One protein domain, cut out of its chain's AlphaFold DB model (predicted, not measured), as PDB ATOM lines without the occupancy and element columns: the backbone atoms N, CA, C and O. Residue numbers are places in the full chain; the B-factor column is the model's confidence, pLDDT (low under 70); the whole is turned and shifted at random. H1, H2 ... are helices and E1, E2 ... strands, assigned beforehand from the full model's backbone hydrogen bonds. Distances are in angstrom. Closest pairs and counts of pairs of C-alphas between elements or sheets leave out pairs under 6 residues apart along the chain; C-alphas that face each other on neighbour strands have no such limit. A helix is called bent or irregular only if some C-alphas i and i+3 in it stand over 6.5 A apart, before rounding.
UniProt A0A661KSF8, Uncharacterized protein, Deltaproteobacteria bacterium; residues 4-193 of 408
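AT A GLANCE: This is residues 4 to 193 of the 408 residues of an uncharacterized protein of Deltaproteobacteria bacterium (UniProt A0A661KSF8). The printed part winds in stacked turns, a compact three-walled solenoid with one strand in each wall per turn, as in E4, E5, E6 and then E7, E8, E9. H1 caps one end between E1 and E3, and the hairpin E10 and E11 packs on E14 and E17. Two walls join through the bent E20 into a curled mixed sheet, E3 E4 E7 E12 E15 E18 E20 E17 E14 E9 E6; the third is the mixed sheet E1 E2 E5 E8 E13 E16 E19. The 190 residues, mostly strand by class, have 20 named strands and one named helix, H1, after E2; the radius of gyration of the C-alphas is 15.1 A and the spans are 42 by 37 by 31 A.

HOW THE PARTS SIT: E1, residues 4 to 7, and E2, residues 12 to 16, are an antiparallel hairpin, with N 5 and O 14 within hydrogen-bond range at 3.0 A. H1, residues 26 to 35, has every O i to N i+4 pair within range; its closest C-alpha to E1 is Ala 32, 6.8 A from that of Ile 4. E3, residues 41 to 45, and E4, residues 48 to 51, are a hairpin, N 42 to O 50 2.9 A; the closest C-alphas of H1 and E3, Tyr 30 and Val 41, are 5.2 A apart. E5, residues 54 to 57, is parallel to E2, N 13 to O 54 2.9 A. After E6, residues 64 to 68, E7, residues 72 to 75, is parallel to E4, N 49 to O 72 2.9 A. E8, residues 86 to 90, precedes E9, residues 94 to 98, which runs on into E10, residues 100 to 102, at 88 degrees. E10 and E11, residues 107 to 109, are a hairpin, N 102 to O 107 2.8 A. Then come E12, 113 to 115; E13, 125 to 130; E14, 135 to 139; E15, 142 to 144; E16, 152 to 157; E17, 162 to 165; E18, 168 to 170; and E19, 174 to 176. E20, residues 182 to 190, bends by 81 degrees at residue 186 and is parallel to E17, N 183 to O 162 2.8 A, and to E18, N 169 to O 188 2.8 A. The two large sheets form a sandwich, face to face, their facing parts 9.5 A centre to centre.

IN THESE COORDINATES: E1 begins at C-alpha 4, (-31.885, 56.168, -11.744), and E20, 20.1 A long, ends at C-alpha 190, (-19.214, 24.339, -18.646). H1 measures 14.3 A.

THE WHOLE: The C-alphas farthest apart, Ser 9 and Ser 104, are 44.7 A apart. The printed part has no cut and no long link. Its mean pLDDT is 96.9; no printed residue is under 70.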
ATOM      1  N   ILE A   4     -33.135  56.750 -11.250       98.75
ATOM      2  CA  ILE A   4     -31.885  56.168 -11.744       98.75
ATOM      3  C   ILE A   4     -30.820  57.261 -11.633       98.75
ATOM      4  O   ILE A   4     -31.014  58.362 -12.149       98.75
ATOM      5  N   THR A   5     -29.716  56.982 -10.949       98.62
ATOM      6  CA  THR A   5     -28.613  57.935 -10.740       98.62
ATOM      7  C   THR A   5     -27.273  57.289 -11.051       98.62
ATOM      8  O   THR A   5     -27.147  56.077 -10.905       98.62
ATOM      9  N   TYR A   6     -26.262  58.084 -11.403       98.75
ATOM     10  CA  TYR A   6     -24.897  57.612 -11.632       98.75
ATOM     11  C   TYR A   6     -23.899  58.337 -10.727       98.75
ATOM     12  O   TYR A   6     -23.888  59.567 -10.668       98.75
ATOM     13  N   ASP A   7     -23.050  57.567 -10.052       98.44
ATOM     14  CA  ASP A   7     -21.882  58.045  -9.320       98.44
ATOM     15  C   ASP A   7     -20.619  57.743 -10.132       98.44
ATOM     16  O   ASP A   7     -20.191  56.591 -10.252       98.44
ATOM     17  N   SER A   8     -20.000  58.790 -10.682       97.75
ATOM     18  CA  SER A   8     -18.773  58.679 -11.474       97.75
ATOM     19  C   SER A   8     -17.527  58.364 -10.647       97.75
ATOM     20  O   SER A   8     -16.522  57.946 -11.212       97.75
ATOM     21  N   SER A   9     -17.553  58.605  -9.334       97.31
ATOM     22  CA  SER A   9     -16.416  58.321  -8.453       97.31
ATOM     23  C   SER A   9     -16.311  56.835  -8.113       97.31
ATOM     24  O   SER A   9     -15.207  56.306  -8.014       97.31
ATOM     25  N   GLU A  10     -17.454  56.154  -8.013       96.31
ATOM     26  CA  GLU A  10     -17.528  54.709  -7.762       96.31
ATOM     27  C   GLU A  10     -17.847  53.884  -9.017       96.31
ATOM     28  O   GLU A  10     -17.841  52.652  -8.970       96.31
ATOM     29  N   ASN A  11     -18.131  54.562 -10.132       98.25
ATOM     30  CA  ASN A  11     -18.599  53.988 -11.388       98.25
ATOM     31  C   ASN A  11     -19.833  53.078 -11.204       98.25
ATOM     32  O   ASN A  11     -19.849  51.914 -11.621       98.25
ATOM     33  N   LYS A  12     -20.867  53.611 -10.542       98.50
ATOM     34  CA  LYS A  12     -22.086  52.881 -10.159       98.50
ATOM     35  C   LYS A  12     -23.341  53.589 -10.636       98.50
ATOM     36  O   LYS A  12     -23.524  54.774 -10.378       98.50
ATOM     37  N   ILE A  13     -24.230  52.837 -11.271       98.88
ATOM     38  CA  ILE A  13     -25.623  53.233 -11.463       98.88
ATOM     39  C   ILE A  13     -26.436  52.698 -10.288       98.88
ATOM     40  O   ILE A  13     -26.335  51.517  -9.973       98.88
ATOM     41  N   THR A  14     -27.273  53.534  -9.685       98.81
ATOM     42  CA  THR A  14     -28.206  53.139  -8.622       98.81
ATOM     43  C   THR A  14     -29.637  53.312  -9.105       98.81
ATOM     44  O   THR A  14     -30.015  54.386  -9.577       98.81
ATOM     45  N   VAL A  15     -30.432  52.256  -8.966       98.81
ATOM     46  CA  VAL A  15     -31.868  52.217  -9.256       98.81
ATOM     47  C   VAL A  15     -32.615  52.149  -7.929       98.81
ATOM     48  O   VAL A  15     -32.269  51.329  -7.086       98.81
ATOM     49  N   ILE A  16     -33.633  52.991  -7.732       98.62
ATOM     50  CA  ILE A  16     -34.492  52.985  -6.534       98.62
ATOM     51  C   ILE A  16     -35.955  53.103  -6.969       98.62
ATOM     52  O   ILE A  16     -36.275  53.898  -7.854       98.62
ATOM     53  N   GLY A  17     -36.855  52.343  -6.339       97.88
ATOM     54  CA  GLY A  17     -38.298  52.385  -6.590       97.88
ATOM     55  C   GLY A  17     -38.741  51.533  -7.783       97.88
ATOM     56  O   GLY A  17     -38.283  50.411  -7.959       97.88
ATOM     57  N   PHE A  18     -39.621  52.057  -8.638       98.44
ATOM     58  CA  PHE A  18     -40.368  51.270  -9.636       98.44
ATOM     59  C   PHE A  18     -41.385  50.321  -8.983       98.44
ATOM     60  O   PHE A  18     -41.625  50.375  -7.778       98.44
ATOM     61  N   SER A  19     -42.083  49.532  -9.795       97.25
ATOM     62  CA  SER A  19     -43.122  48.615  -9.321       97.25
ATOM     63  C   SER A  19     -43.048  47.306 -10.082       97.25
ATOM     64  O   SER A  19     -42.577  47.287 -11.213       97.25
ATOM     65  N   GLU A  20     -43.601  46.238  -9.522       96.00
ATOM     66  CA  GLU A  20     -43.686  44.944 -10.205       96.00
ATOM     67  C   GLU A  20     -44.391  45.032 -11.572       96.00
ATOM     68  O   GLU A  20     -43.966  44.402 -12.534       96.00
ATOM     69  N   SER A  21     -45.430  45.869 -11.696       96.81
ATOM     70  CA  SER A  21     -46.158  46.072 -12.962       96.81
ATOM     71  C   SER A  21     -45.417  46.928 -13.997       96.81
ATOM     72  O   SER A  21     -45.823  46.984 -15.154       96.81
ATOM     73  N   SER A  22     -44.372  47.639 -13.573       97.56
ATOM     74  CA  SER A  22     -43.564  48.525 -14.413       97.56
ATOM     75  C   SER A  22     -42.152  48.611 -13.821       97.56
ATOM     76  O   SER A  22     -41.813  49.636 -13.210       97.56
ATOM     77  N   PRO A  23     -41.371  47.521 -13.901       98.44
ATOM     78  CA  PRO A  23     -40.025  47.464 -13.348       98.44
ATOM     79  C   PRO A  23     -39.066  48.316 -14.186       98.44
ATOM     80  O   PRO A  23     -39.343  48.607 -15.348       98.44
ATOM     81  N   CYS A  24     -37.936  48.702 -13.598       98.81
ATOM     82  CA  CYS A  24     -36.820  49.279 -14.341       98.81
ATOM     83  C   CYS A  24     -36.211  48.222 -15.276       98.81
ATOM     84  O   CYS A  24     -36.071  47.060 -14.888       98.81
ATOM     85  N   THR A  25     -35.836  48.630 -16.486       98.75
ATOM     86  CA  THR A  25     -35.287  47.775 -17.548       98.75
ATOM     87  C   THR A  25     -33.904  48.256 -17.995       98.75
ATOM     88  O   THR A  25     -33.469  49.360 -17.654       98.75
ATOM     89  N   PHE A  26     -33.203  47.478 -18.828       98.75
ATOM     90  CA  PHE A  26     -31.953  47.959 -19.436       98.75
ATOM     91  C   PHE A  26     -32.173  49.136 -20.399       98.75
ATOM     92  O   PHE A  26     -31.273  49.959 -20.568       98.75
ATOM     93  N   GLU A  27     -33.365  49.252 -20.996       98.69
ATOM     94  CA  GLU A  27     -33.720  50.418 -21.812       98.69
ATOM     95  C   GLU A  27     -33.784  51.682 -20.949       98.69
ATOM     96  O   GLU A  27     -33.241  52.709 -21.344       98.69
ATOM     97  N   ASP A  28     -34.362  51.604 -19.746       98.81
ATOM     98  CA  ASP A  28     -34.421  52.746 -18.827       98.81
ATOM     99  C   ASP A  28     -33.017  53.191 -18.390       98.81
ATOM    100  O   ASP A  28     -32.737  54.390 -18.326       98.81
ATOM    101  N   LEU A  29     -32.100  52.239 -18.152       98.81
ATOM    102  CA  LEU A  29     -30.696  52.554 -17.862       98.81
ATOM    103  C   LEU A  29     -30.011  53.255 -19.042       98.81
ATOM    104  O   LEU A  29     -29.264  54.217 -18.843       98.81
ATOM    105  N   TYR A  30     -30.263  52.786 -20.267       98.81
ATOM    106  CA  TYR A  30     -29.745  53.409 -21.482       98.81
ATOM    107  C   TYR A  30     -30.259  54.843 -21.629       98.81
ATOM    108  O   TYR A  30     -29.444  55.759 -21.749       98.81
ATOM    109  N   GLN A  31     -31.575  55.057 -21.549       98.69
ATOM    110  CA  GLN A  31     -32.172  56.390 -21.670       98.69
ATOM    111  C   GLN A  31     -31.634  57.338 -20.593       98.69
ATOM    112  O   GLN A  31     -31.182  58.434 -20.917       98.69
ATOM    113  N   ALA A  32     -31.542  56.890 -19.337       98.69
ATOM    114  CA  ALA A  32     -30.959  57.690 -18.263       98.69
ATOM    115  C   ALA A  32     -29.490  58.073 -18.539       98.69
ATOM    116  O   ALA A  32     -29.104  59.222 -18.313       98.69
ATOM    117  N   SER A  33     -28.684  57.148 -19.071       98.69
ATOM    118  CA  SER A  33     -27.293  57.415 -19.463       98.69
ATOM    119  C   SER A  33     -27.185  58.429 -20.604       98.69
ATOM    120  O   SER A  33     -26.292  59.279 -20.570       98.69
ATOM    121  N   GLN A  34     -28.076  58.373 -21.599       98.44
ATOM    122  CA  GLN A  34     -28.086  59.319 -22.719       98.44
ATOM    123  C   GLN A  34     -28.573  60.705 -22.288       98.44
ATOM    124  O   GLN A  34     -27.880  61.697 -22.521       98.44
ATOM    125  N   ASP A  35     -29.718  60.771 -21.607       98.44
ATOM    126  CA  ASP A  35     -30.368  62.022 -21.209       98.44
ATOM    127  C   ASP A  35     -29.498  62.853 -20.261       98.44
ATOM    128  O   ASP A  35     -29.484  64.083 -20.329       98.44
ATOM    129  N   ASN A  36     -28.739  62.183 -19.392       98.25
ATOM    130  CA  ASN A  36     -27.854  62.836 -18.431       98.25
ATOM    131  C   ASN A  36     -26.384  62.892 -18.887       98.25
ATOM    132  O   ASN A  36     -25.539  63.407 -18.154       98.25
ATOM    133  N   GLY A  37     -26.062  62.372 -20.077       98.00
ATOM    134  CA  GLY A  37     -24.713  62.415 -20.645       98.00
ATOM    135  C   GLY A  37     -23.658  61.638 -19.851       98.00
ATOM    136  O   GLY A  37     -22.501  62.051 -19.822       98.00
ATOM    137  N   TRP A  38     -24.034  60.535 -19.192       98.50
ATOM    138  CA  TRP A  38     -23.101  59.721 -18.399       98.50
ATOM    139  C   TRP A  38     -22.129  58.924 -19.274       98.50
ATOM    140  O   TRP A  38     -20.970  58.754 -18.911       98.50
ATOM    141  N   GLY A  39     -22.601  58.430 -20.426       97.56
ATOM    142  CA  GLY A  39     -21.781  57.659 -21.368       97.56
ATOM    143  C   GLY A  39     -21.371  56.267 -20.870       97.56
ATOM    144  O   GLY A  39     -20.369  55.725 -21.341       97.56
ATOM    145  N   VAL A  40     -22.124  55.691 -19.925       98.56
ATOM    146  CA  VAL A  40     -21.813  54.395 -19.288       98.56
ATOM    147  C   VAL A  40     -22.737  53.249 -19.694       98.56
ATOM    148  O   VAL A  40     -22.463  52.097 -19.361       98.56
ATOM    149  N   VAL A  41     -23.804  53.540 -20.438       98.75
ATOM    150  CA  VAL A  41     -24.670  52.536 -21.066       98.75
ATOM    151  C   VAL A  41     -24.859  52.894 -22.533       98.75
ATOM    152  O   VAL A  41     -25.397  53.958 -22.854       98.75
ATOM    153  N   ASP A  42     -24.444  51.985 -23.409       98.50
ATOM    154  CA  ASP A  42     -24.621  52.075 -24.854       98.50
ATOM    155  C   ASP A  42     -25.591  50.992 -25.333       98.50
ATOM    156  O   ASP A  42     -25.611  49.875 -24.814       98.50
ATOM    157  N   LYS A  43     -26.367  51.303 -26.373       98.25
ATOM    158  CA  LYS A  43     -27.246  50.349 -27.053       98.25
ATOM    159  C   LYS A  43     -26.690  50.058 -28.444       98.25
ATOM    160  O   LYS A  43     -26.614  50.952 -29.284       98.25
ATOM    161  N   THR A  44     -26.281  48.816 -28.683       96.94
ATOM    162  CA  THR A  44     -25.630  48.390 -29.940       96.94
ATOM    163  C   THR A  44     -26.565  47.611 -30.866       96.94
ATOM    164  O   THR A  44     -26.230  47.357 -32.020       96.94
ATOM    165  N   GLY A  45     -27.762  47.275 -30.383       95.25
ATOM    166  CA  GLY A  45     -28.861  46.697 -31.150       95.25
ATOM    167  C   GLY A  45     -30.161  46.729 -30.346       95.25
ATOM    168  O   GLY A  45     -30.164  47.137 -29.186       95.25
ATOM    169  N   ASP A  46     -31.267  46.266 -30.931       94.81
ATOM    170  CA  ASP A  46     -32.610  46.381 -30.326       94.81
ATOM    171  C   ASP A  46     -32.719  45.764 -28.920       94.81
ATOM    172  O   ASP A  46     -33.458  46.266 -28.068       94.81
ATOM    173  N   SER A  47     -31.934  44.716 -28.662       97.25
ATOM    174  CA  SER A  47     -31.863  44.008 -27.379       97.25
ATOM    175  C   SER A  47     -30.430  43.825 -26.868       97.25
ATOM    176  O   SER A  47     -30.203  42.944 -26.044       97.25
ATOM    177  N   CYS A  48     -29.462  44.611 -27.354       98.62
ATOM    178  CA  CYS A  48     -28.059  44.486 -26.954       98.62
ATOM    179  C   CYS A  48     -27.559  45.768 -26.282       98.62
ATOM    180  O   CYS A  48     -27.583  46.840 -26.898       98.62
ATOM    181  N   TYR A  49     -27.088  45.639 -25.043       98.81
ATOM    182  CA  TYR A  49     -26.579  46.743 -24.235       98.81
ATOM    183  C   TYR A  49     -25.135  46.487 -23.827       98.81
ATOM    184  O   TYR A  49     -24.781  45.383 -23.416       98.81
ATOM    185  N   VAL A  50     -24.312  47.527 -23.911       98.81
ATOM    186  CA  VAL A  50     -22.938  47.535 -23.414       98.81
ATOM    187  C   VAL A  50     -22.895  48.436 -22.190       98.81
ATOM    188  O   VAL A  50     -23.240  49.615 -22.273       98.81
ATOM    189  N   ILE A  51     -22.495  47.878 -21.052       98.75
ATOM    190  CA  ILE A  51     -22.498  48.544 -19.753       98.75
ATOM    191  C   ILE A  51     -21.055  48.699 -19.263       98.75
ATOM    192  O   ILE A  51     -20.268  47.751 -19.229       98.75
ATOM    193  N   LYS A  52     -20.703  49.931 -18.900       98.75
ATOM    194  CA  LYS A  52     -19.366  50.348 -18.451       98.75
ATOM    195  C   LYS A  52     -19.325  50.688 -16.964       98.75
ATOM    196  O   LYS A  52     -18.317  51.191 -16.486       98.75
ATOM    197  N   SER A  53     -20.408  50.427 -16.238       98.69
ATOM    198  CA  SER A  53     -20.559  50.688 -14.805       98.69
ATOM    199  C   SER A  53     -21.114  49.472 -14.063       98.69
ATOM    200  O   SER A  53     -21.739  48.590 -14.652       98.69
ATOM    201  N   LYS A  54     -20.950  49.455 -12.741       98.75
ATOM    202  CA  LYS A  54     -21.685  48.549 -11.845       98.75
ATOM    203  C   LYS A  54     -23.137  49.020 -11.701       98.75
ATOM    204  O   LYS A  54     -23.441  50.186 -11.969       98.75
ATOM    205  N   ILE A  55     -24.026  48.140 -11.251       98.81
ATOM    206  CA  ILE A  55     -25.453  48.415 -11.058       98.81
ATOM    207  C   ILE A  55     -25.851  48.041  -9.630       98.81
ATOM    208  O   ILE A  55     -25.621  46.922  -9.183       98.81
ATOM    209  N   VAL A  56     -26.484  48.970  -8.924       98.75
ATOM    210  CA  VAL A  56     -27.070  48.776  -7.597       98.75
ATOM    211  C   VAL A  56     -28.587  48.852  -7.722       98.75
ATOM    212  O   VAL A  56     -29.121  49.805  -8.291       98.75
ATOM    213  N   ILE A  57     -29.280  47.845  -7.198       98.56
ATOM    214  CA  ILE A  57     -30.740  47.753  -7.211       98.56
ATOM    215  C   ILE A  57     -31.228  47.891  -5.773       98.56
ATOM    216  O   ILE A  57     -31.097  46.969  -4.968       98.56
ATOM    217  N   GLY A  58     -31.802  49.051  -5.476       97.94
ATOM    218  CA  GLY A  58     -32.323  49.418  -4.169       97.94
ATOM    219  C   GLY A  58     -31.329  50.184  -3.301       97.94
ATOM    220  O   GLY A  58     -30.138  50.291  -3.586       97.94
ATOM    221  N   ASP A  59     -31.864  50.727  -2.214       97.12
ATOM    222  CA  ASP A  59     -31.151  51.457  -1.159       97.12
ATOM    223  C   ASP A  59     -31.154  50.691   0.181       97.12
ATOM    224  O   ASP A  59     -30.569  51.153   1.158       97.12
ATOM    225  N   GLY A  60     -31.788  49.511   0.225       96.75
ATOM    226  CA  GLY A  60     -31.965  48.696   1.429       96.75
ATOM    227  C   GLY A  60     -33.248  48.986   2.217       96.75
ATOM    228  O   GLY A  60     -33.537  48.267   3.173       96.75
ATOM    229  N   GLU A  61     -34.022  50.003   1.830       96.06
ATOM    230  CA  GLU A  61     -35.258  50.414   2.508       96.06
ATOM    231  C   GLU A  61     -36.457  50.425   1.552       96.06
ATOM    232  O   GLU A  61     -37.515  49.871   1.858       96.06
ATOM    233  N   THR A  62     -36.289  51.014   0.373       97.19
ATOM    234  CA  THR A  62     -37.310  51.179  -0.654       97.19
ATOM    235  C   THR A  62     -37.395  49.938  -1.535       97.19
ATOM    236  O   THR A  62     -36.430  49.574  -2.213       97.19
ATOM    237  N   TRP A  63     -38.592  49.348  -1.616       96.94
ATOM    238  CA  TRP A  63     -38.883  48.299  -2.590       96.94
ATOM    239  C   TRP A  63     -38.529  48.754  -4.000       96.94
ATOM    240  O   TRP A  63     -39.068  49.750  -4.492       96.94
ATOM    241  N   THR A  64     -37.600  48.028  -4.618       98.50
ATOM    242  CA  THR A  64     -37.027  48.398  -5.905       98.50
ATOM    243  C   THR A  64     -37.128  47.259  -6.900       98.50
ATOM    244  O   THR A  64     -36.661  46.165  -6.614       98.50
ATOM    245  N   TYR A  65     -37.704  47.513  -8.074       98.56
ATOM    246  CA  TYR A  65     -37.982  46.474  -9.069       98.56
ATOM    247  C   TYR A  65     -37.148  46.676 -10.329       98.56
ATOM    248  O   TYR A  65     -37.276  47.701 -11.001       98.56
ATOM    249  N   PHE A  66     -36.335  45.678 -10.670       98.75
ATOM    250  CA  PHE A  66     -35.560  45.619 -11.904       98.75
ATOM    251  C   PHE A  66     -35.836  44.300 -12.626       98.75
ATOM    252  O   PHE A  66     -35.650  43.224 -12.053       98.75
ATOM    253  N   ALA A  67     -36.276  44.367 -13.881       98.56
ATOM    254  CA  ALA A  67     -36.573  43.172 -14.651       98.56
ATOM    255  C   ALA A  67     -36.350  43.362 -16.148       98.56
ATOM    256  O   ALA A  67     -36.602  44.431 -16.696       98.56
ATOM    257  N   ASP A  68     -35.922  42.299 -16.824       98.62
ATOM    258  CA  ASP A  68     -35.845  42.287 -18.284       98.62
ATOM    259  C   ASP A  68     -35.850  40.855 -18.838       98.62
ATOM    260  O   ASP A  68     -35.658  39.873 -18.114       98.62
ATOM    261  N   LYS A  69     -36.068  40.731 -20.146       98.56
ATOM    262  CA  LYS A  69     -36.100  39.449 -20.854       98.56
ATOM    263  C   LYS A  69     -35.524  39.570 -22.255       98.56
ATOM    264  O   LYS A  69     -35.633  40.619 -22.894       98.56
ATOM    265  N   LEU A  70     -34.954  38.474 -22.758       98.50
ATOM    266  CA  LEU A  70     -34.411  38.379 -24.119       98.50
ATOM    267  C   LEU A  70     -33.411  39.501 -24.460       98.50
ATOM    268  O   LEU A  70     -33.389  40.000 -25.589       98.50
ATOM    269  N   LYS A  71     -32.602  39.919 -23.477       98.69
ATOM    270  CA  LYS A  71     -31.531  40.906 -23.663       98.69
ATOM    271  C   LYS A  71     -30.168  40.244 -23.689       98.69
ATOM    272  O   LYS A  71     -29.938  39.264 -22.991       98.69
ATOM    273  N   THR A  72     -29.256  40.827 -24.451       98.81
ATOM    274  CA  THR A  72     -27.821  40.577 -24.359       98.81
ATOM    275  C   THR A  72     -27.183  41.777 -23.675       98.81
ATOM    276  O   THR A  72     -27.364  42.912 -24.110       98.81
ATOM    277  N   VAL A  73     -26.459  41.532 -22.590       98.88
ATOM    278  CA  VAL A  73     -25.834  42.567 -21.769       98.88
ATOM    279  C   VAL A  73     -24.350  42.262 -21.664       98.88
ATOM    280  O   VAL A  73     -23.962  41.198 -21.183       98.88
ATOM    281  N   VAL A  74     -23.526  43.191 -22.134       98.75
ATOM    282  CA  VAL A  74     -22.071  43.055 -22.181       98.75
ATOM    283  C   VAL A  74     -21.445  44.029 -21.201       98.75
ATOM    284  O   VAL A  74     -21.622  45.237 -21.338       98.75
ATOM    285  N   PHE A  75     -20.703  43.512 -20.227       98.62
ATOM    286  CA  PHE A  75     -19.913  44.326 -19.310       98.62
ATOM    287  C   PHE A  75     -18.486  44.444 -19.827       98.62
ATOM    288  O   PHE A  75     -17.869  43.445 -20.179       98.62
ATOM    289  N   THR A  76     -17.979  45.670 -19.896       98.44
ATOM    290  CA  THR A  76     -16.647  45.964 -20.446       98.44
ATOM    291  C   THR A  76     -15.574  46.006 -19.359       98.44
ATOM    292  O   THR A  76     -15.878  46.002 -18.164       98.44
ATOM    293  N   SER A  77     -14.314  46.162 -19.768       97.94
ATOM    294  CA  SER A  77     -13.173  46.329 -18.861       97.94
ATOM    295  C   SER A  77     -13.237  47.578 -17.980       97.94
ATOM    296  O   SER A  77     -12.502  47.644 -16.995       97.94
ATOM    297  N   ASP A  78     -14.109  48.543 -18.304       98.25
ATOM    298  CA  ASP A  78     -14.390  49.716 -17.462       98.25
ATOM    299  C   ASP A  78     -15.063  49.321 -16.132       98.25
ATOM    300  O   ASP A  78     -14.987  50.047 -15.135       98.25
ATOM    301  N   VAL A  79     -15.691  48.140 -16.084       98.50
ATOM    302  CA  VAL A  79     -16.196  47.544 -14.847       98.50
ATOM    303  C   VAL A  79     -15.067  46.784 -14.166       98.50
ATOM    304  O   VAL A  79     -14.758  45.643 -14.505       98.50
ATOM    305  N   VAL A  80     -14.452  47.443 -13.186       98.19
ATOM    306  CA  VAL A  80     -13.385  46.881 -12.351       98.19
ATOM    307  C   VAL A  80     -13.966  46.387 -11.028       98.19
ATOM    308  O   VAL A  80     -14.631  47.142 -10.312       98.19
ATOM    309  N   LEU A  81     -13.722  45.116 -10.714       97.81
ATOM    310  CA  LEU A  81     -14.154  44.454  -9.491       97.81
ATOM    311  C   LEU A  81     -12.954  44.204  -8.573       97.81
ATOM    312  O   LEU A  81     -12.059  43.412  -8.885       97.81
ATOM    313  N   GLU A  82     -12.963  44.884  -7.433       97.06
ATOM    314  CA  GLU A  82     -12.070  44.648  -6.305       97.06
ATOM    315  C   GLU A  82     -12.715  43.702  -5.284       97.06
ATOM    316  O   GLU A  82     -13.815  43.190  -5.473       97.06
ATOM    317  N   TYR A  83     -12.033  43.450  -4.169       96.88
ATOM    318  CA  TYR A  83     -12.517  42.510  -3.159       96.88
ATOM    319  C   TYR A  83     -13.948  42.841  -2.705       96.88
ATOM    320  O   TYR A  83     -14.213  43.927  -2.190       96.88
ATOM    321  N   THR A  84     -14.856  41.871  -2.855       95.19
ATOM    322  CA  THR A  84     -16.302  41.934  -2.560       95.19
ATOM    323  C   THR A  84     -17.143  42.845  -3.455       95.19
ATOM    324  O   THR A  84     -18.344  42.999  -3.201       95.19
ATOM    325  N   ASP A  85     -16.566  43.415  -4.513       97.44
ATOM    326  CA  ASP A  85     -17.348  44.128  -5.514       97.44
ATOM    327  C   ASP A  85     -18.308  43.189  -6.244       97.44
ATOM    328  O   ASP A  85     -18.148  41.963  -6.290       97.44
ATOM    329  N   ARG A  86     -19.334  43.799  -6.833       96.88
ATOM    330  CA  ARG A  86     -20.294  43.101  -7.672       96.88
ATOM    331  C   ARG A  86     -20.688  43.911  -8.894       96.88
ATOM    332  O   ARG A  86     -20.701  45.141  -8.836       96.88
ATOM    333  N   ILE A  87     -21.004  43.210  -9.982       98.38
ATOM    334  CA  ILE A  87     -21.552  43.835 -11.190       98.38
ATOM    335  C   ILE A  87     -22.991  44.282 -10.916       98.38
ATOM    336  O   ILE A  87     -23.313  45.443 -11.148       98.38
ATOM    337  N   PHE A  88     -23.817  43.394 -10.359       98.56
ATOM    338  CA  PHE A  88     -25.136  43.702  -9.811       98.56
ATOM    339  C   PHE A  88     -25.129  43.543  -8.291       98.56
ATOM    340  O   PHE A  88     -24.825  42.469  -7.773       98.56
ATOM    341  N   ASP A  89     -25.502  44.605  -7.587       98.31
ATOM    342  CA  ASP A  89     -25.682  44.657  -6.138       98.31
ATOM    343  C   ASP A  89     -27.167  44.808  -5.811       98.31
ATOM    344  O   ASP A  89     -27.703  45.918  -5.812       98.31
ATOM    345  N   VAL A  90     -27.848  43.686  -5.592       98.19
ATOM    346  CA  VAL A  90     -29.266  43.665  -5.233       98.19
ATOM    347  C   VAL A  90     -29.376  43.803  -3.724       98.19
ATOM    348  O   VAL A  90     -29.070  42.877  -2.970       98.19
ATOM    349  N   LYS A  91     -29.801  44.986  -3.287       97.75
ATOM    350  CA  LYS A  91     -29.980  45.293  -1.872       97.75
ATOM    351  C   LYS A  91     -31.191  44.578  -1.299       97.75
ATOM    352  O   LYS A  91     -32.051  44.081  -2.027       97.75
ATOM    353  N   ARG A  92     -31.282  44.578   0.031       96.38
ATOM    354  CA  ARG A  92     -32.534  44.299   0.741       96.38
ATOM    355  C   ARG A  92     -33.683  45.090   0.102       96.38
ATOM    356  O   ARG A  92     -33.499  46.253  -0.254       96.38
ATOM    357  N   HIS A  93     -34.842  44.448  -0.049       95.94
ATOM    358  CA  HIS A  93     -36.005  44.983  -0.770       95.94
ATOM    359  C   HIS A  93     -35.771  45.242  -2.275       95.94
ATOM    360  O   HIS A  93     -36.585  45.886  -2.942       95.94
ATOM    361  N   GLY A  94     -34.676  44.737  -2.838       97.31
ATOM    362  CA  GLY A  94     -34.447  44.674  -4.273       97.31
ATOM    363  C   GLY A  94     -35.070  43.415  -4.873       97.31
ATOM    364  O   GLY A  94     -34.810  42.301  -4.418       97.31
ATOM    365  N   TYR A  95     -35.862  43.603  -5.925       97.00
ATOM    366  CA  TYR A  95     -36.354  42.560  -6.813       97.00
ATOM    367  C   TYR A  95     -35.557  42.591  -8.111       97.00
ATOM    368  O   TYR A  95     -35.583  43.588  -8.837       97.00
ATOM    369  N   LEU A  96     -34.887  41.482  -8.410       98.00
ATOM    370  CA  LEU A  96     -34.193  41.265  -9.671       98.00
ATOM    371  C   LEU A  96     -34.828  40.087 -10.399       98.00
ATOM    372  O   LEU A  96     -34.784  38.960  -9.912       98.00
ATOM    373  N   TRP A  97     -35.382  40.334 -11.582       97.62
ATOM    374  CA  TRP A  97     -36.089  39.307 -12.338       97.62
ATOM    375  C   TRP A  97     -35.628  39.264 -13.795       97.62
ATOM    376  O   TRP A  97     -35.917  40.153 -14.591       97.62
ATOM    377  N   PHE A  98     -34.943  38.185 -14.164       98.62
ATOM    378  CA  PHE A  98     -34.552  37.921 -15.542       98.62
ATOM    379  C   PHE A  98     -35.239  36.684 -16.107       98.62
ATOM    380  O   PHE A  98     -35.176  35.606 -15.517       98.62
ATOM    381  N   GLY A  99     -35.861  36.853 -17.274       98.50
ATOM    382  CA  GLY A  99     -36.603  35.799 -17.960       98.50
ATOM    383  C   GLY A  99     -37.980  35.522 -17.362       98.50
ATOM    384  O   GLY A  99     -38.541  36.312 -16.608       98.50
ATOM    385  N   GLU A 100     -38.553  34.387 -17.732       98.31
ATOM    386  CA  GLU A 100     -39.905  33.976 -17.356       98.31
ATOM    387  C   GLU A 100     -39.848  32.560 -16.775       98.31
ATOM    388  O   GLU A 100     -39.206  31.688 -17.360       98.31
ATOM    389  N   GLY A 101     -40.490  32.349 -15.624       97.38
ATOM    390  CA  GLY A 101     -40.474  31.084 -14.892       97.38
ATOM    391  C   GLY A 101     -41.866  30.472 -14.737       97.38
ATOM    392  O   GLY A 101     -42.857  31.192 -14.612       97.38
ATOM    393  N   ASP A 102     -41.925  29.145 -14.714       96.81
ATOM    394  CA  ASP A 102     -43.091  28.346 -14.346       96.81
ATOM    395  C   ASP A 102     -42.796  27.649 -13.014       96.81
ATOM    396  O   ASP A 102     -41.976  26.731 -12.937       96.81
ATOM    397  N   GLU A 103     -43.453  28.107 -11.949       93.44
ATOM    398  CA  GLU A 103     -43.260  27.581 -10.594       93.44
ATOM    399  C   GLU A 103     -43.729  26.121 -10.460       93.44
ATOM    400  O   GLU A 103     -43.212  25.391  -9.618       93.44
ATOM    401  N   SER A 104     -44.682  25.665 -11.287       94.44
ATOM    402  CA  SER A 104     -45.241  24.308 -11.189       94.44
ATOM    403  C   SER A 104     -44.268  23.240 -11.685       94.44
ATOM    404  O   SER A 104     -44.187  22.147 -11.125       94.44
ATOM    405  N   THR A 105     -43.495  23.575 -12.715       94.62
ATOM    406  CA  THR A 105     -42.472  22.712 -13.318       94.62
ATOM    407  C   THR A 105     -41.056  23.088 -12.878       94.62
ATOM    408  O   THR A 105     -40.102  22.385 -13.232       94.62
ATOM    409  N   ARG A 106     -40.914  24.184 -12.115       95.44
ATOM    410  CA  ARG A 106     -39.639  24.818 -11.748       95.44
ATOM    411  C   ARG A 106     -38.768  25.068 -12.982       95.44
ATOM    412  O   ARG A 106     -37.587  24.731 -12.973       95.44
ATOM    413  N   SER A 107     -39.359  25.563 -14.071       97.12
ATOM    414  CA  SER A 107     -38.642  25.793 -15.334       97.12
ATOM    415  C   SER A 107     -38.571  27.262 -15.726       97.12
ATOM    416  O   SER A 107     -39.443  28.034 -15.350       97.12
ATOM    417  N   GLY A 108     -37.567  27.642 -16.507       97.88
ATOM    418  CA  GLY A 108     -37.340  28.990 -17.011       97.88
ATOM    419  C   GLY A 108     -37.177  29.063 -18.531       97.88
ATOM    420  O   GLY A 108     -36.690  28.135 -19.173       97.88
ATOM    421  N   HIS A 109     -37.556  30.192 -19.124       98.25
ATOM    422  CA  HIS A 109     -37.339  30.494 -20.540       98.25
ATOM    423  C   HIS A 109     -37.257  32.008 -20.790       98.25
ATOM    424  O   HIS A 109     -37.500  32.816 -19.896       98.25
ATOM    425  N   ASN A 110     -36.948  32.410 -22.027       98.38
ATOM    426  CA  ASN A 110     -36.863  33.817 -22.448       98.38
ATOM    427  C   ASN A 110     -35.885  34.677 -21.616       98.38
ATOM    428  O   ASN A 110     -36.060  35.891 -21.500       98.38
ATOM    429  N   GLY A 111     -34.852  34.057 -21.043       98.62
ATOM    430  CA  GLY A 111     -33.868  34.734 -20.206       98.62
ATOM    431  C   GLY A 111     -32.939  35.680 -20.959       98.62
ATOM    432  O   GLY A 111     -32.988  35.829 -22.183       98.62
ATOM    433  N   CYS A 112     -32.080  36.337 -20.187       98.88
ATOM    434  CA  CYS A 112     -31.049  37.238 -20.687       98.88
ATOM    435  C   CYS A 112     -29.706  36.513 -20.862       98.88
ATOM    436  O   CYS A 112     -29.442  35.484 -20.236       98.88
ATOM    437  N   VAL A 113     -28.839  37.073 -21.700       98.88
ATOM    438  CA  VAL A 113     -27.450  36.648 -21.886       98.88
ATOM    439  C   VAL A 113     -26.533  37.716 -21.301       98.88
ATOM    440  O   VAL A 113     -26.606  38.872 -21.710       98.88
ATOM    441  N   PHE A 114     -25.658  37.331 -20.379       98.88
ATOM    442  CA  PHE A 114     -24.708  38.216 -19.714       98.88
ATOM    443  C   PHE A 114     -23.276  37.842 -20.088       98.88
ATOM    444  O   PHE A 114     -22.848  36.716 -19.838       98.88
ATOM    445  N   HIS A 115     -22.533  38.794 -20.646       98.56
ATOM    446  CA  HIS A 115     -21.096  38.676 -20.869       98.56
ATOM    447  C   HIS A 115     -20.355  39.417 -19.756       98.56
ATOM    448  O   HIS A 115     -20.380  40.646 -19.691       98.56
ATOM    449  N   PHE A 116     -19.712  38.653 -18.878       98.00
ATOM    450  CA  PHE A 116     -18.814  39.128 -17.822       98.00
ATOM    451  C   PHE A 116     -17.337  38.949 -18.194       98.00
ATOM    452  O   PHE A 116     -16.465  39.371 -17.446       98.00
ATOM    453  N   GLU A 117     -17.048  38.312 -19.331       95.75
ATOM    454  CA  GLU A 117     -15.696  37.936 -19.761       95.75
ATOM    455  C   GLU A 117     -14.718  39.110 -19.919       95.75
ATOM    456  O   GLU A 117     -13.524  38.925 -19.677       95.75
ATOM    457  N   ASP A 118     -15.227  40.294 -20.265       96.62
ATOM    458  CA  ASP A 118     -14.420  41.502 -20.460       96.62
ATOM    459  C   ASP A 118     -14.321  42.375 -19.200       96.62
ATOM    460  O   ASP A 118     -13.505  43.296 -19.171       96.62
ATOM    461  N   ALA A 119     -15.105  42.101 -18.149       97.38
ATOM    462  CA  ALA A 119     -14.994  42.821 -16.883       97.38
ATOM    463  C   ALA A 119     -13.645  42.525 -16.206       97.38
ATOM    464  O   ALA A 119     -13.144  41.397 -16.223       97.38
ATOM    465  N   THR A 120     -13.046  43.537 -15.577       97.56
ATOM    466  CA  THR A 120     -11.746  43.385 -14.911       97.56
ATOM    467  C   THR A 120     -11.952  42.838 -13.499       97.56
ATOM    468  O   THR A 120     -12.400  43.569 -12.620       97.56
ATOM    469  N   VAL A 121     -11.613  41.569 -13.256       96.94
ATOM    470  CA  VAL A 121     -11.737  40.919 -11.938       96.94
ATOM    471  C   VAL A 121     -10.367  40.845 -11.255       96.94
ATOM    472  O   VAL A 121      -9.529  40.026 -11.622       96.94
ATOM    473  N   ASN A 122     -10.125  41.704 -10.259       96.56
ATOM    474  CA  ASN A 122      -8.836  41.780  -9.550       96.56
ATOM    475  C   ASN A 122      -8.807  40.956  -8.254       96.56
ATOM    476  O   ASN A 122      -7.738  40.619  -7.742       96.56
ATOM    477  N   SER A 123      -9.975  40.647  -7.692       96.31
ATOM    478  CA  SER A 123     -10.111  39.905  -6.440       96.31
ATOM    479  C   SER A 123     -11.452  39.175  -6.373       96.31
ATOM    480  O   SER A 123     -12.288  39.316  -7.267       96.31
ATOM    481  N   TYR A 124     -11.666  38.407  -5.301       96.00
ATOM    482  CA  TYR A 124     -12.909  37.673  -5.070       96.00
ATOM    483  C   TYR A 124     -14.122  38.606  -5.111       96.00
ATOM    484  O   TYR A 124     -14.276  39.471  -4.248       96.00
ATOM    485  N   SER A 125     -14.970  38.407  -6.116       96.62
ATOM    486  CA  SER A 125     -16.066  39.302  -6.494       96.62
ATOM    487  C   SER A 125     -17.286  38.508  -6.952       96.62
ATOM    488  O   SER A 125     -17.235  37.281  -7.080       96.62
ATOM    489  N   SER A 126     -18.407  39.189  -7.193       97.19
ATOM    490  CA  SER A 126     -19.624  38.552  -7.709       97.19
ATOM    491  C   SER A 126     -20.132  39.179  -9.010       97.19
ATOM    492  O   SER A 126     -20.055  40.386  -9.204       97.19
ATOM    493  N   GLY A 127     -20.695  38.374  -9.908       97.75
ATOM    494  CA  GLY A 127     -21.469  38.889 -11.034       97.75
ATOM    495  C   GLY A 127     -22.754  39.510 -10.500       97.75
ATOM    496  O   GLY A 127     -22.925  40.724 -10.511       97.75
ATOM    497  N   ILE A 128     -23.621  38.680  -9.932       98.44
ATOM    498  CA  ILE A 128     -24.847  39.115  -9.267       98.44
ATOM    499  C   ILE A 128     -24.771  38.731  -7.802       98.44
ATOM    500  O   ILE A 128     -24.611  37.558  -7.467       98.44
ATOM    501  N   PHE A 129     -24.906  39.724  -6.936       97.88
ATOM    502  CA  PHE A 129     -24.997  39.539  -5.502       97.88
ATOM    503  C   PHE A 129     -26.378  39.971  -5.009       97.88
ATOM    504  O   PHE A 129     -26.839  41.053  -5.369       97.88
ATOM    505  N   GLY A 130     -27.018  39.141  -4.188       97.12
ATOM    506  CA  GLY A 130     -28.265  39.477  -3.504       97.12
ATOM    507  C   GLY A 130     -28.092  39.443  -1.994       97.12
ATOM    508  O   GLY A 130     -27.701  38.408  -1.450       97.12
ATOM    509  N   ASP A 131     -28.396  40.558  -1.331       95.62
ATOM    510  CA  ASP A 131     -28.462  40.661   0.130       95.62
ATOM    511  C   ASP A 131     -29.590  39.781   0.707       95.62
ATOM    512  O   ASP A 131     -30.481  39.311  -0.008       95.62
ATOM    513  N   SER A 132     -29.580  39.576   2.026       92.81
ATOM    514  CA  SER A 132     -30.741  39.023   2.738       92.81
ATOM    515  C   SER A 132     -31.996  39.854   2.455       92.81
ATOM    516  O   SER A 132     -31.897  41.078   2.349       92.81
ATOM    517  N   GLU A 133     -33.165  39.212   2.363       92.62
ATOM    518  CA  GLU A 133     -34.446  39.865   2.032       92.62
ATOM    519  C   GLU A 133     -34.481  40.536   0.638       92.62
ATOM    520  O   GLU A 133     -35.331  41.388   0.361       92.62
ATOM    521  N   SER A 134     -33.549  40.187  -0.255       95.62
ATOM    522  CA  SER A 134     -33.718  40.390  -1.700       95.62
ATOM    523  C   SER A 134     -34.474  39.211  -2.327       95.62
ATOM    524  O   SER A 134     -34.512  38.113  -1.765       95.62
ATOM    525  N   ASP A 135     -35.062  39.422  -3.504       94.69
ATOM    526  CA  ASP A 135     -35.679  38.361  -4.311       94.69
ATOM    527  C   ASP A 135     -35.056  38.386  -5.711       94.69
ATOM    528  O   ASP A 135     -35.225  39.337  -6.481       94.69
ATOM    529  N   ALA A 136     -34.278  37.346  -6.009       96.25
ATOM    530  CA  ALA A 136     -33.588  37.177  -7.276       96.25
ATOM    531  C   ALA A 136     -34.160  35.966  -8.020       96.25
ATOM    532  O   ALA A 136     -34.056  34.822  -7.567       96.25
ATOM    533  N   ARG A 137     -34.735  36.231  -9.194       97.25
ATOM    534  CA  ARG A 137     -35.376  35.246 -10.065       97.25
ATOM    535  C   ARG A 137     -34.659  35.207 -11.401       97.25
ATOM    536  O   ARG A 137     -34.756  36.139 -12.196       97.25
ATOM    537  N   ILE A 138     -33.906  34.140 -11.623       98.38
ATOM    538  CA  ILE A 138     -33.035  33.975 -12.781       98.38
ATOM    539  C   ILE A 138     -33.534  32.769 -13.577       98.38
ATOM    540  O   ILE A 138     -33.343  31.619 -13.181       98.38
ATOM    541  N   TYR A 139     -34.196  33.034 -14.700       98.69
ATOM    542  CA  TYR A 139     -34.882  32.022 -15.496       98.69
ATOM    543  C   TYR A 139     -34.382  32.019 -16.938       98.69
ATOM    544  O   TYR A 139     -34.401  33.045 -17.615       98.69
ATOM    545  N   GLY A 140     -33.954  30.859 -17.440       98.69
ATOM    546  CA  GLY A 140     -33.542  30.709 -18.838       98.69
ATOM    547  C   GLY A 140     -32.323  31.555 -19.232       98.69
ATOM    548  O   GLY A 140     -32.146  31.849 -20.416       98.69
ATOM    549  N   CYS A 141     -31.534  32.032 -18.263       98.88
ATOM    550  CA  CYS A 141     -30.429  32.958 -18.503       98.88
ATOM    551  C   CYS A 141     -29.142  32.232 -18.903       98.88
ATOM    552  O   CYS A 141     -28.889  31.098 -18.500       98.88
ATOM    553  N   THR A 142     -28.286  32.913 -19.661       98.88
ATOM    554  CA  THR A 142     -26.924  32.452 -19.961       98.88
ATOM    555  C   THR A 142     -25.903  33.441 -19.418       98.88
ATOM    556  O   THR A 142     -25.990  34.631 -19.700       98.88
ATOM    557  N   PHE A 143     -24.908  32.946 -18.692       98.75
ATOM    558  CA  PHE A 143     -23.796  33.726 -18.164       98.75
ATOM    559  C   PHE A 143     -22.491  33.246 -18.793       98.75
ATOM    560  O   PHE A 143     -22.187  32.051 -18.777       98.75
ATOM    561  N   ILE A 144     -21.729  34.180 -19.352       98.56
ATOM    562  CA  ILE A 144     -20.470  33.927 -20.048       98.56
ATOM    563  C   ILE A 144     -19.380  34.706 -19.326       98.56
ATOM    564  O   ILE A 144     -19.355  35.934 -19.344       98.56
ATOM    565  N   SER A 145     -18.487  33.971 -18.684       97.31
ATOM    566  CA  SER A 145     -17.343  34.485 -17.945       97.31
ATOM    567  C   SER A 145     -16.056  33.977 -18.582       97.31
ATOM    568  O   SER A 145     -16.041  32.992 -19.325       97.31
ATOM    569  N   LYS A 146     -14.937  34.624 -18.262       94.31
ATOM    570  CA  LYS A 146     -13.631  34.206 -18.764       94.31
ATOM    571  C   LYS A 146     -13.309  32.773 -18.322       94.31
ATOM    572  O   LYS A 146     -13.510  32.389 -17.168       94.31
ATOM    573  N   ARG A 147     -12.793  31.964 -19.248       90.69
ATOM    574  CA  ARG A 147     -12.379  30.580 -18.973       90.69
ATOM    575  C   ARG A 147     -11.225  30.549 -17.971       90.69
ATOM    576  O   ARG A 147     -10.225  31.237 -18.170       90.69
ATOM    577  N   GLY A 148     -11.352  29.715 -16.941       83.94
ATOM    578  CA  GLY A 148     -10.343  29.578 -15.886       83.94
ATOM    579  C   GLY A 148     -10.228  30.785 -14.948       83.94
ATOM    580  O   GLY A 148      -9.284  30.838 -14.166       83.94
ATOM    581  N   GLU A 149     -11.152  31.746 -15.029       91.75
ATOM    582  CA  GLU A 149     -11.338  32.743 -13.975       91.75
ATOM    583  C   GLU A 149     -11.675  32.021 -12.668       91.75
ATOM    584  O   GLU A 149     -12.521  31.140 -12.683       91.75
ATOM    585  N   THR A 150     -11.036  32.364 -11.552       92.88
ATOM    586  CA  THR A 150     -11.256  31.700 -10.251       92.88
ATOM    587  C   THR A 150     -11.878  32.626  -9.215       92.88
ATOM    588  O   THR A 150     -12.402  32.156  -8.206       92.88
ATOM    589  N   LEU A 151     -11.831  33.938  -9.451       94.62
ATOM    590  CA  LEU A 151     -12.174  34.965  -8.472       94.62
ATOM    591  C   LEU A 151     -13.607  35.484  -8.634       94.62
ATOM    592  O   LEU A 151     -14.087  36.236  -7.789       94.62
ATOM    593  N   LEU A 152     -14.312  35.079  -9.691       95.75
ATOM    594  CA  LEU A 152     -15.690  35.486  -9.937       95.75
ATOM    595  C   LEU A 152     -16.682  34.394  -9.520       95.75
ATOM    596  O   LEU A 152     -16.779  33.349 -10.169       95.75
ATOM    597  N   SER A 153     -17.475  34.687  -8.489       95.62
ATOM    598  CA  SER A 153     -18.751  34.007  -8.255       95.62
ATOM    599  C   SER A 153     -19.789  34.587  -9.208       95.62
ATOM    600  O   SER A 153     -20.112  35.767  -9.101       95.62
ATOM    601  N   VAL A 154     -20.325  33.820 -10.157       97.56
ATOM    602  CA  VAL A 154     -21.286  34.399 -11.112       97.56
ATOM    603  C   VAL A 154     -22.558  34.841 -10.385       97.56
ATOM    604  O   VAL A 154     -22.977  35.984 -10.554       97.56
ATOM    605  N   LEU A 155     -23.115  33.986  -9.524       97.75
ATOM    606  CA  LEU A 155     -24.274  34.288  -8.684       97.75
ATOM    607  C   LEU A 155     -23.972  34.028  -7.202       97.75
ATOM    608  O   LEU A 155     -23.589  32.926  -6.815       97.75
ATOM    609  N   ASN A 156     -24.218  35.014  -6.346       96.12
ATOM    610  CA  ASN A 156     -24.147  34.896  -4.892       96.12
ATOM    611  C   ASN A 156     -25.430  35.461  -4.281       96.12
ATOM    612  O   ASN A 156     -25.537  36.654  -4.004       96.12
ATOM    613  N   LEU A 157     -26.441  34.605  -4.147       95.75
ATOM    614  CA  LEU A 157     -27.802  35.016  -3.820       95.75
ATOM    615  C   LEU A 157     -28.142  34.569  -2.394       95.75
ATOM    616  O   LEU A 157     -28.267  33.373  -2.122       95.75
ATOM    617  N   LYS A 158     -28.266  35.534  -1.478       91.75
ATOM    618  CA  LYS A 158     -28.580  35.313  -0.052       91.75
ATOM    619  C   LYS A 158     -29.996  35.754   0.327       91.75
ATOM    620  O   LYS A 158     -30.302  35.846   1.513       91.75
ATOM    621  N   GLY A 159     -30.818  36.053  -0.676       83.25
ATOM    622  CA  GLY A 159     -32.211  36.452  -0.517       83.25
ATOM    623  C   GLY A 159     -33.093  35.382   0.130       83.25
ATOM    624  O   GLY A 159     -32.647  34.273   0.438       83.25
ATOM    625  N   ASP A 160     -34.366  35.717   0.325       83.44
ATOM    626  CA  ASP A 160     -35.317  34.849   1.038       83.44
ATOM    627  C   ASP A 160     -35.633  33.568   0.263       83.44
ATOM    628  O   ASP A 160     -35.704  32.497   0.858       83.44
ATOM    629  N   VAL A 161     -35.784  33.667  -1.062       85.50
ATOM    630  CA  VAL A 161     -35.797  32.532  -1.995       85.50
ATOM    631  C   VAL A 161     -35.165  32.990  -3.303       85.50
ATOM    632  O   VAL A 161     -35.734  33.816  -4.016       85.50
ATOM    633  N   ALA A 162     -33.999  32.444  -3.634       93.38
ATOM    634  CA  ALA A 162     -33.316  32.729  -4.890       93.38
ATOM    635  C   ALA A 162     -33.564  31.593  -5.883       93.38
ATOM    636  O   ALA A 162     -33.295  30.438  -5.565       93.38
ATOM    637  N   ARG A 163     -34.056  31.903  -7.086       95.44
ATOM    638  CA  ARG A 163     -34.379  30.891  -8.107       95.44
ATOM    639  C   ARG A 163     -33.408  30.966  -9.270       95.44
ATOM    640  O   ARG A 163     -33.204  32.042  -9.833       95.44
ATOM    641  N   VAL A 164     -32.854  29.821  -9.651       97.88
ATOM    642  CA  VAL A 164     -31.962  29.672 -10.805       97.88
ATOM    643  C   VAL A 164     -32.418  28.467 -11.621       97.88
ATOM    644  O   VAL A 164     -32.034  27.330 -11.337       97.88
ATOM    645  N   TRP A 165     -33.268  28.710 -12.621       98.19
ATOM    646  CA  TRP A 165     -33.896  27.647 -13.416       98.19
ATOM    647  C   TRP A 165     -33.548  27.747 -14.896       98.19
ATOM    648  O   TRP A 165     -33.535  28.843 -15.458       98.19
ATOM    649  N   ASP A 166     -33.275  26.605 -15.529       98.56
ATOM    650  CA  ASP A 166     -32.958  26.500 -16.965       98.56
ATOM    651  C   ASP A 166     -31.793  27.406 -17.400       98.56
ATOM    652  O   ASP A 166     -31.758  27.941 -18.509       98.56
ATOM    653  N   CYS A 167     -30.830  27.614 -16.502       98.75
ATOM    654  CA  CYS A 167     -29.728  28.545 -16.715       98.75
ATOM    655  C   CYS A 167     -28.462  27.851 -17.220       98.75
ATOM    656  O   CYS A 167     -28.176  26.697 -16.894       98.75
ATOM    657  N   LYS A 168     -27.658  28.592 -17.985       98.75
ATOM    658  CA  LYS A 168     -26.367  28.145 -18.509       98.75
ATOM    659  C   LYS A 168     -25.229  29.028 -18.009       98.75
ATOM    660  O   LYS A 168     -25.324  30.249 -18.059       98.75
ATOM    661  N   PHE A 169     -24.127  28.405 -17.621       98.62
ATOM    662  CA  PHE A 169     -22.911  29.048 -17.143       98.62
ATOM    663  C   PHE A 169     -21.716  28.539 -17.949       98.62
ATOM    664  O   PHE A 169     -21.514  27.331 -18.094       98.62
ATOM    665  N   ILE A 170     -20.943  29.465 -18.509       98.19
ATOM    666  CA  ILE A 170     -19.756  29.175 -19.315       98.19
ATOM    667  C   ILE A 170     -18.580  29.939 -18.714       98.19
ATOM    668  O   ILE A 170     -18.640  31.164 -18.620       98.19
ATOM    669  N   GLY A 171     -17.517  29.237 -18.323       96.00
ATOM    670  CA  GLY A 171     -16.370  29.849 -17.653       96.00
ATOM    671  C   GLY A 171     -16.669  30.302 -16.219       96.00
ATOM    672  O   GLY A 171     -17.682  29.926 -15.628       96.00
ATOM    673  N   GLY A 172     -15.796  31.153 -15.671       91.62
ATOM    674  CA  GLY A 172     -15.943  31.697 -14.316       91.62
ATOM    675  C   GLY A 172     -15.392  30.791 -13.213       91.62
ATOM    676  O   GLY A 172     -15.044  29.631 -13.451       91.62
ATOM    677  N   GLY A 173     -15.337  31.345 -11.996       92.12
ATOM    678  CA  GLY A 173     -14.859  30.627 -10.816       92.12
ATOM    679  C   GLY A 173     -15.861  29.563 -10.425       92.12
ATOM    680  O   GLY A 173     -15.591  28.372 -10.550       92.12
ATOM    681  N   HIS A 174     -17.049  29.997 -10.017       93.50
ATOM    682  CA  HIS A 174     -18.176  29.103  -9.789       93.50
ATOM    683  C   HIS A 174     -19.499  29.753 -10.218       93.50
ATOM    684  O   HIS A 174     -19.642  30.977 -10.121       93.50
ATOM    685  N   PRO A 175     -20.481  28.966 -10.697       95.56
ATOM    686  CA  PRO A 175     -21.708  29.503 -11.283       95.56
ATOM    687  C   PRO A 175     -22.646  30.094 -10.233       95.56
ATOM    688  O   PRO A 175     -23.214  31.163 -10.433       95.56
ATOM    689  N   VAL A 176     -22.803  29.418  -9.097       95.56
ATOM    690  CA  VAL A 176     -23.715  29.848  -8.042       95.56
ATOM    691  C   VAL A 176     -23.189  29.426  -6.677       95.56
ATOM    692  O   VAL A 176     -22.800  28.278  -6.486       95.56
ATOM    693  N   SER A 177     -23.131  30.361  -5.732       94.75
ATOM    694  CA  SER A 177     -22.866  30.058  -4.325       94.75
ATOM    695  C   SER A 177     -24.036  29.286  -3.729       94.75
ATOM    696  O   SER A 177     -25.180  29.713  -3.853       94.75
ATOM    697  N   VAL A 178     -23.746  28.187  -3.038       94.94
ATOM    698  CA  VAL A 178     -24.772  27.339  -2.428       94.94
ATOM    699  C   VAL A 178     -25.207  27.930  -1.086       94.94
ATOM    700  O   VAL A 178     -24.430  27.977  -0.131       94.94
ATOM    701  N   THR A 179     -26.449  28.415  -1.023       93.12
ATOM    702  CA  THR A 179     -27.050  29.034   0.168       93.12
ATOM    703  C   THR A 179     -28.324  28.288   0.588       93.12
ATOM    704  O   THR A 179     -28.955  27.645  -0.255       93.12
ATOM    705  N   PRO A 180     -28.756  28.381   1.865       91.75
ATOM    706  CA  PRO A 180     -29.929  27.652   2.362       91.75
ATOM    707  C   PRO A 180     -31.233  27.919   1.595       91.75
ATOM    708  O   PRO A 180     -32.106  27.062   1.549       91.75
ATOM    709  N   ASN A 181     -31.365  29.093   0.979       92.31
ATOM    710  CA  ASN A 181     -32.588  29.540   0.307       92.31
ATOM    711  C   ASN A 181     -32.507  29.459  -1.224       92.31
ATOM    712  O   ASN A 181     -33.349  30.023  -1.928       92.31
ATOM    713  N   LEU A 182     -31.469  28.812  -1.751       94.38
ATOM    714  CA  LEU A 182     -31.280  28.676  -3.183       94.38
ATOM    715  C   LEU A 182     -32.117  27.512  -3.728       94.38
ATOM    716  O   LEU A 182     -32.006  26.381  -3.263       94.38
ATOM    717  N   ASP A 183     -32.907  27.787  -4.758       94.81
ATOM    718  CA  ASP A 183     -33.620  26.806  -5.568       94.81
ATOM    719  C   ASP A 183     -32.968  26.738  -6.958       94.81
ATOM    720  O   ASP A 183     -33.065  27.676  -7.755       94.81
ATOM    721  N   VAL A 184     -32.308  25.611  -7.254       95.88
ATOM    722  CA  VAL A 184     -31.683  25.348  -8.559       95.88
ATOM    723  C   VAL A 184     -32.343  24.167  -9.252       95.88
ATOM    724  O   VAL A 184     -32.480  23.075  -8.686       95.88
ATOM    725  N   ASN A 185     -32.678  24.358 -10.527       97.00
ATOM    726  CA  ASN A 185     -33.222  23.304 -11.369       97.00
ATOM    727  C   ASN A 185     -32.776  23.456 -12.825       97.00
ATOM    728  O   ASN A 185     -32.825  24.543 -13.388       97.00
ATOM    729  N   ASN A 186     -32.386  22.351 -13.456       97.50
ATOM    730  CA  ASN A 186     -31.974  22.315 -14.862       97.50
ATOM    731  C   ASN A 186     -30.857  23.320 -15.208       97.50
ATOM    732  O   ASN A 186     -31.013  24.177 -16.076       97.50
ATOM    733  N   MET A 187     -29.727  23.242 -14.510       97.81
ATOM    734  CA  MET A 187     -28.595  24.146 -14.724       97.81
ATOM    735  C   MET A 187     -27.484  23.464 -15.520       97.81
ATOM    736  O   MET A 187     -27.102  22.338 -15.215       97.81
ATOM    737  N   ASN A 188     -26.917  24.155 -16.507       98.44
ATOM    738  CA  ASN A 188     -25.791  23.668 -17.301       98.44
ATOM    739  C   ASN A 188     -24.533  24.486 -17.005       98.44
ATOM    740  O   ASN A 188     -24.544  25.702 -17.170       98.44
ATOM    741  N   VAL A 189     -23.453  23.828 -16.590       98.44
ATOM    742  CA  VAL A 189     -22.183  24.468 -16.237       98.44
ATOM    743  C   VAL A 189     -21.069  23.869 -17.082       98.44
ATOM    744  O   VAL A 189     -20.895  22.649 -17.119       98.44
ATOM    745  N   THR A 190     -20.318  24.732 -17.763       97.88
ATOM    746  CA  THR A 190     -19.214  24.339 -18.646       97.88
ATOM    747  C   THR A 190     -17.985  25.212 -18.463       97.88
ATOM    748  O   THR A 190     -18.119  26.419 -18.284       97.88
ATOM    749  N   ASP A 191     -16.792  24.618 -18.561       96.69
ATOM    750  CA  ASP A 191     -15.501  25.333 -18.571       96.69
ATOM    751  C   ASP A 191     -15.222  26.208 -17.324       96.69
ATOM    752  O   ASP A 191     -14.395  27.123 -17.375       96.69
ATOM    753  N   ALA A 192     -15.889  25.928 -16.199       96.31
ATOM    754  CA  ALA A 192     -15.693  26.625 -14.927       96.31
ATOM    755  C   ALA A 192     -14.594  25.973 -14.070       96.31
ATOM    756  O   ALA A 192     -14.269  24.789 -14.232       96.31
ATOM    757  N   THR A 193     -14.034  26.719 -13.115       96.12
ATOM    758  CA  THR A 193     -13.119  26.130 -12.121       96.12
ATOM    759  C   THR A 193     -13.867  25.166 -11.206       96.12
ATOM    760  O   THR A 193     -13.444  24.023 -11.042       96.12
TER     761      THR A 193